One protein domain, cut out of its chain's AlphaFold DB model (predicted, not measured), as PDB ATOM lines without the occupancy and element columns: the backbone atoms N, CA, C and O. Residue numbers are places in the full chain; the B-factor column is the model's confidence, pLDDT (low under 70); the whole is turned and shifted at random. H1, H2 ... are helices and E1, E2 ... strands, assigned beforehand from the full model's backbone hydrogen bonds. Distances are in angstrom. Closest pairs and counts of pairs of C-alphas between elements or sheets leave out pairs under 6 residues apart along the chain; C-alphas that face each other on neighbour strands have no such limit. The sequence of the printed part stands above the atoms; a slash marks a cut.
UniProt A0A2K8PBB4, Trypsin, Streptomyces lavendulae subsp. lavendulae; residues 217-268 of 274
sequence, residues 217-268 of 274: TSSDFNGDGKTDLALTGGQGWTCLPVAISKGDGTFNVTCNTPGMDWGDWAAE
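This is residues 217 to 268 of the 274 residues of the protein "Trypsin" of Streptomyces lavendulae subsp. lavendulae (UniProt A0A2K8PBB4). A twisted meander of four strands, E1 to E4, each the antiparallel neighbour of the one before, makes one sheet, with short helix H1 past the end where E3 begins and E4 ends. The printed part has 52 residues, under half in named elements, ordered E1, E2, E3, E4, H1; the class is mixed. It is only just compact, close to loose, with a radius of gyration of the C-alphas of 11.9 A, and spans 34 by 17 by 15 A.

E1, residues 217 to 219, forms a hairpin with E2, residues 228 to 231, at 155 degrees; N 217 and O 230, 2.9 A apart, are within hydrogen-bond range. E2 forms a hairpin with E3, residues 240 to 245, at 161 degrees; N 243 and O 229, 2.7 A, are within range. E3 forms a hairpin with E4, residues 251 to 256, at 157 degrees; N 242 and O 254, 2.8 A, are within range. H1, residues 262 to 266, is not on the sheet; its O i to N i+4 pair is within range.

E3 measures 15.8 A and E4 15.4 A, first to last C-alpha. C-alpha 217 begins E1 at (74.629, 115.232, 108.236); C-alpha 266 ends H1 at (76.798, 115.448, 95.069).

The C-alphas farthest apart, of Asp 248 and Asp 261, are 34.7 A apart. The printed part has no cut and no long link. Residue 260 is under pLDDT 70.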
ATOM      1  N   THR A 217      74.739 116.483 107.480       87.38
ATOM      2  CA  THR A 217      74.629 115.232 108.236       87.38
ATOM      3  C   THR A 217      75.490 115.322 109.491       87.38
ATOM      4  O   THR A 217      76.472 116.070 109.524       87.38
ATOM      5  N   SER A 218      75.118 114.579 110.527       90.88
ATOM      6  CA  SER A 218      75.845 114.525 111.790       90.88
ATOM      7  C   SER A 218      76.124 113.081 112.181       90.88
ATOM      8  O   SER A 218      75.199 112.271 112.221       90.88
ATOM      9  N   SER A 219      77.373 112.777 112.504       92.31
ATOM     10  CA  SER A 219      77.830 111.475 113.000       92.31
ATOM     11  C   SER A 219      79.140 111.679 113.756       92.31
ATOM     12  O   SER A 219      79.696 112.766 113.713       92.31
ATOM     13  N   ASP A 220      79.641 110.661 114.438       93.44
ATOM     14  CA  ASP A 220      81.032 110.631 114.896       93.44
ATOM     15  C   ASP A 220      81.906 110.113 113.741       93.44
ATOM     16  O   ASP A 220      81.929 108.912 113.464       93.44
ATOM     17  N   PHE A 221      82.513 111.017 112.969       90.94
ATOM     18  CA  PHE A 221      83.253 110.661 111.753       90.94
ATOM     19  C   PHE A 221      84.697 110.245 112.044       90.94
ATOM     20  O   PHE A 221      85.314 109.597 111.196       90.94
ATOM     21  N   ASN A 222      85.245 110.600 113.210       92.06
ATOM     22  CA  ASN A 222      86.608 110.241 113.613       92.06
ATOM     23  C   ASN A 222      86.676 109.194 114.745       92.06
ATOM     24  O   ASN A 222      87.774 108.730 115.056       92.06
ATOM     25  N   GLY A 223      85.540 108.796 115.319       94.44
ATOM     26  CA  GLY A 223      85.433 107.770 116.356       94.44
ATOM     27  C   GLY A 223      85.807 108.249 117.761       94.44
ATOM     28  O   GLY A 223      86.158 107.416 118.599       94.44
ATOM     29  N   ASP A 224      85.808 109.560 118.027       95.69
ATOM     30  CA  ASP A 224      86.223 110.121 119.321       95.69
ATOM     31  C   ASP A 224      85.078 110.257 120.346       95.69
ATOM     32  O   ASP A 224      85.288 110.726 121.471       95.69
ATOM     33  N   GLY A 225      83.879 109.800 119.981       95.44
ATOM     34  CA  GLY A 225      82.673 109.833 120.797       95.44
ATOM     35  C   GLY A 225      81.923 111.164 120.750       95.44
ATOM     36  O   GLY A 225      80.998 111.354 121.547       95.44
ATOM     37  N   LYS A 226      82.291 112.096 119.861       95.31
ATOM     38  CA  LYS A 226      81.636 113.406 119.721       95.31
ATOM     39  C   LYS A 226      80.878 113.506 118.401       95.31
ATOM     40  O   LYS A 226      81.185 112.854 117.416       95.31
ATOM     41  N   THR A 227      79.834 114.335 118.390       94.88
ATOM     42  CA  THR A 227      79.038 114.569 117.180       94.88
ATOM     43  C   THR A 227      79.721 115.585 116.272       94.88
ATOM     44  O   THR A 227      79.780 116.772 116.601       94.88
ATOM     45  N   ASP A 228      80.164 115.123 115.113       94.56
ATOM     46  CA  ASP A 228      80.706 115.924 114.022       94.56
ATOM     47  C   ASP A 228      79.604 116.334 113.035       94.56
ATOM     48  O   ASP A 228      78.475 115.837 113.077       94.56
ATOM     49  N   LEU A 229      79.935 117.245 112.117       92.88
ATOM     50  CA  LEU A 229      79.041 117.700 111.051       92.88
ATOM     51  C   LEU A 229      79.727 117.582 109.692       92.88
ATOM     52  O   LEU A 229      80.856 118.035 109.534       92.88
ATOM     53  N   ALA A 230      79.030 117.064 108.686       88.94
ATOM     54  CA  ALA A 230      79.470 117.122 107.296       88.94
ATOM     55  C   ALA A 230      78.416 117.824 106.441       88.94
ATOM     56  O   ALA A 230      77.220 117.563 106.574       88.94
ATOM     57  N   LEU A 231      78.861 118.724 105.565       86.44
ATOM     58  CA  LEU A 231      77.997 119.385 104.592       86.44
ATOM     59  C   LEU A 231      78.160 118.716 103.233       86.44
ATOM     60  O   LEU A 231      79.276 118.440 102.807       86.44
ATOM     61  N   THR A 232      77.054 118.491 102.535       80.12
ATOM     62  CA  THR A 232      77.022 117.765 101.256       80.12
ATOM     63  C   THR A 232      76.242 118.545 100.205       80.12
ATOM     64  O   THR A 232      75.498 119.460 100.540       80.12
ATOM     65  N   GLY A 233      76.438 118.221  98.926       74.50
ATOM     66  CA  GLY A 233      75.636 118.741  97.812       74.50
ATOM     67  C   GLY A 233      75.752 120.231  97.496       74.50
ATOM     68  O   GLY A 233      74.985 120.748  96.690       74.50
ATOM     69  N   GLY A 234      76.713 120.947  98.083       76.44
ATOM     70  CA  GLY A 234      76.966 122.329  97.690       76.44
ATOM     71  C   GLY A 234      77.323 122.438  96.205       76.44
ATOM     72  O   GLY A 234      78.285 121.833  95.740       76.44
ATOM     73  N   GLN A 235      76.543 123.225  95.463       70.88
ATOM     74  CA  GLN A 235      76.751 123.424  94.032       70.88
ATOM     75  C   GLN A 235      78.152 124.004  93.765       70.88
ATOM     76  O   GLN A 235      78.511 125.050  94.310       70.88
ATOM     77  N   GLY A 236      78.942 123.320  92.929       71.88
ATOM     78  CA  GLY A 236      80.307 123.726  92.577       71.88
ATOM     79  C   GLY A 236      81.360 123.475  93.663       71.88
ATOM     80  O   GLY A 236      82.467 124.006  93.571       71.88
ATOM     81  N   TRP A 237      81.046 122.703  94.708       78.69
ATOM     82  CA  TRP A 237      82.033 122.322  95.720       78.69
ATOM     83  C   TRP A 237      82.975 121.248  95.192       78.69
ATOM     84  O   TRP A 237      82.541 120.197  94.748       78.69
ATOM     85  N   THR A 238      84.280 121.466  95.312       80.00
ATOM     86  CA  THR A 238      85.296 120.476  94.920       80.00
ATOM     87  C   THR A 238      85.721 119.559  96.070       80.00
ATOM     88  O   THR A 238      86.502 118.635  95.868       80.00
ATOM     89  N   CYS A 239      85.213 119.794  97.282       82.00
ATOM     90  CA  CYS A 239      85.539 119.035  98.486       82.00
ATOM     91  C   CYS A 239      84.291 118.741  99.326       82.00
ATOM     92  O   CYS A 239      83.225 119.314  99.102       82.00
ATOM     93  N   LEU A 240      84.451 117.878 100.329       86.06
ATOM     94  CA  LEU A 240      83.463 117.617 101.370       86.06
ATOM     95  C   LEU A 240      83.891 118.321 102.672       86.06
ATOM     96  O   LEU A 240      84.836 117.857 103.319       86.06
ATOM     97  N   PRO A 241      83.247 119.435 103.071       89.56
ATOM     98  CA  PRO A 241      83.518 120.070 104.351       89.56
ATOM     99  C   PRO A 241      83.048 119.188 105.513       89.56
ATOM    100  O   PRO A 241      81.859 118.877 105.615       89.56
ATOM    101  N   VAL A 242      83.969 118.836 106.408       91.38
ATOM    102  CA  VAL A 242      83.692 118.089 107.642       91.38
ATOM    103  C   VAL A 242      84.213 118.885 108.834       91.38
ATOM    104  O   VAL A 242      85.406 119.175 108.930       91.38
ATOM    105  N   ALA A 243      83.311 119.252 109.734       95.38
ATOM    106  CA  ALA A 243      83.581 119.919 110.995       95.38
ATOM    107  C   ALA A 243      83.645 118.875 112.118       95.38
ATOM    108  O   ALA A 243      82.612 118.410 112.597       95.38
ATOM    109  N   ILE A 244      84.864 118.533 112.533       96.19
ATOM    110  CA  ILE A 244      85.139 117.602 113.631       96.19
ATOM    111  C   ILE A 244      85.007 118.334 114.966       96.19
ATOM    112  O   ILE A 244      85.673 119.352 115.184       96.19
ATOM    113  N   SER A 245      84.150 117.846 115.852       96.19
ATOM    114  CA  SER A 245      83.833 118.482 117.126       96.19
ATOM    115  C   SER A 245      84.962 118.333 118.134       96.19
ATOM    116  O   SER A 245      85.557 117.273 118.307       96.19
ATOM    117  N   LYS A 246      85.250 119.407 118.874       96.06
ATOM    118  CA  LYS A 246      86.170 119.346 120.022       96.06
ATOM    119  C   LYS A 246      85.461 118.979 121.322       96.06
ATOM    120  O   LYS A 246      86.133 118.569 122.267       96.06
ATOM    121  N   GLY A 247      84.127 119.040 121.351       93.31
ATOM    122  CA  GLY A 247      83.294 118.756 122.527       93.31
ATOM    123  C   GLY A 247      82.986 119.981 123.393       93.31
ATOM    124  O   GLY A 247      82.233 119.874 124.354       93.31
ATOM    125  N   ASP A 248      83.516 121.151 123.038       93.81
ATOM    126  CA  ASP A 248      83.326 122.433 123.733       93.81
ATOM    127  C   ASP A 248      82.457 123.426 122.933       93.81
ATOM    128  O   ASP A 248      82.417 124.620 123.226       93.81
ATOM    129  N   GLY A 249      81.768 122.937 121.896       89.88
ATOM    130  CA  GLY A 249      81.005 123.757 120.953       89.88
ATOM    131  C   GLY A 249      81.843 124.354 119.815       89.88
ATOM    132  O   GLY A 249      81.292 125.060 118.970       89.88
ATOM    133  N   THR A 250      83.147 124.067 119.756       94.31
ATOM    134  CA  THR A 250      84.024 124.454 118.645       94.31
ATOM    135  C   THR A 250      84.405 123.257 117.767       94.31
ATOM    136  O   THR A 250      84.300 122.098 118.175       94.31
ATOM    137  N   PHE A 251      84.845 123.542 116.536       96.12
ATOM    138  CA  PHE A 251      85.101 122.530 115.509       96.12
ATOM    139  C   PHE A 251      86.457 122.731 114.820       96.12
ATOM    140  O   PHE A 251      86.924 123.860 114.654       96.12
ATOM    141  N   ASN A 252      87.071 121.636 114.378       95.00
ATOM    142  CA  ASN A 252      88.126 121.630 113.369       95.00
ATOM    143  C   ASN A 252      87.494 121.331 112.009       95.00
ATOM    144  O   ASN A 252      87.013 120.224 111.781       95.00
ATOM    145  N   VAL A 253      87.486 122.313 111.108       93.38
ATOM    146  CA  VAL A 253      86.899 122.147 109.773       93.38
ATOM    147  C   VAL A 253      87.972 121.691 108.794       93.38
ATOM    148  O   VAL A 253      88.997 122.351 108.627       93.38
ATOM    149  N   THR A 254      87.716 120.571 108.129       90.62
ATOM    150  CA  THR A 254      88.508 120.055 107.010       90.62
ATOM    151  C   THR A 254      87.677 120.097 105.734       90.62
ATOM    152  O   THR A 254      86.452 120.087 105.783       90.62
ATOM    153  N   CYS A 255      88.340 120.183 104.586       86.25
ATOM    154  CA  CYS A 255      87.728 120.199 103.259       86.25
ATOM    155  C   CYS A 255      88.597 119.297 102.389       86.25
ATOM    156  O   CYS A 255      89.563 119.738 101.771       86.25
ATOM    157  N   ASN A 256      88.298 117.999 102.437       84.25
ATOM    158  CA  ASN A 256      89.042 116.980 101.705       84.25
ATOM    159  C   ASN A 256      88.291 116.628 100.426       84.25
ATOM    160  O   ASN A 256      87.058 116.612 100.411       84.25
ATOM    161  N   THR A 257      89.024 116.357  99.352       78.38
ATOM    162  CA  THR A 257      88.441 115.928  98.083       78.38
ATOM    163  C   THR A 257      88.167 114.423  98.154       78.38
ATOM    164  O   THR A 257      89.102 113.642  98.328       78.38
ATOM    165  N   PRO A 258      86.909 113.964  98.023       70.69
ATOM    166  CA  PRO A 258      86.617 112.527  98.008       70.69
ATOM    167  C   PRO A 258      87.153 111.806  96.753       70.69
ATOM    168  O   PRO A 258      87.098 110.581  96.684       70.69
ATOM    169  N   GLY A 259      87.702 112.559  95.786       70.44
ATOM    170  CA  GLY A 259      88.161 112.097  94.472       70.44
ATOM    171  C   GLY A 259      87.105 112.308  93.375       70.44
ATOM    172  O   GLY A 259      85.917 112.360  93.676       70.44
ATOM    173  N   MET A 260      87.545 112.407  92.107       67.06
ATOM    174  CA  MET A 260      86.694 112.555  90.900       67.06
ATOM    175  C   MET A 260      85.740 113.777  90.929       67.06
ATOM    176  O   MET A 260      85.873 114.642  91.798       67.06
ATOM    177  N   ASP A 261      84.788 113.851  89.986       76.19
ATOM    178  CA  ASP A 261      83.729 114.876  89.857       76.19
ATOM    179  C   ASP A 261      82.673 114.793  90.988       76.19
ATOM    180  O   ASP A 261      81.471 114.951  90.776       76.19
ATOM    181  N   TRP A 262      83.111 114.526  92.226       76.31
ATOM    182  CA  TRP A 262      82.255 114.413  93.410       76.31
ATOM    183  C   TRP A 262      81.341 115.625  93.582       76.31
ATOM    184  O   TRP A 262      80.187 115.468  93.965       76.31
ATOM    185  N   GLY A 263      81.851 116.823  93.294       72.50
ATOM    186  CA  GLY A 263      81.073 118.056  93.347       72.50
ATOM    187  C   GLY A 263      79.862 118.047  92.426       72.50
ATOM    188  O   GLY A 263      78.785 118.481  92.832       72.50
ATOM    189  N   ASP A 264      80.032 117.512  91.218       77.69
ATOM    190  CA  ASP A 264      78.964 117.427  90.229       77.69
ATOM    191  C   ASP A 264      77.930 116.394  90.669       77.69
ATOM    192  O   ASP A 264      76.749 116.721  90.750       77.69
ATOM    193  N   TRP A 265      78.373 115.199  91.074       78.38
ATOM    194  CA  TRP A 265      77.481 114.132  91.540       78.38
ATOM    195  C   TRP A 265      76.729 114.525  92.806       78.38
ATOM    196  O   TRP A 265      75.518 114.363  92.887       78.38
ATOM    197  N   ALA A 266      77.422 115.063  93.809       76.25
ATOM    198  CA  ALA A 266      76.798 115.448  95.069       76.25
ATOM    199  C   ALA A 266      75.764 116.569  94.879       76.25
ATOM    200  O   ALA A 266      74.821 116.655  95.667       76.25
ATOM    201  N   ALA A 267      75.933 117.413  93.855       74.06
ATOM    202  CA  ALA A 267      74.995 118.473  93.502       74.06
ATOM    203  C   ALA A 267      73.814 117.992  92.629       74.06
ATOM    204  O   ALA A 267      72.899 118.780  92.373       74.06
ATOM    205  N   GLU A 268      73.793 116.731  92.176       76.50
ATOM    206  CA  GLU A 268      72.687 116.197  91.380       76.50
ATOM    207  C   GLU A 268      71.382 116.080  92.186       76.50
ATOM    208  O   GLU A 268      71.340 115.740  93.373       76.50
TER     209      GLU A 268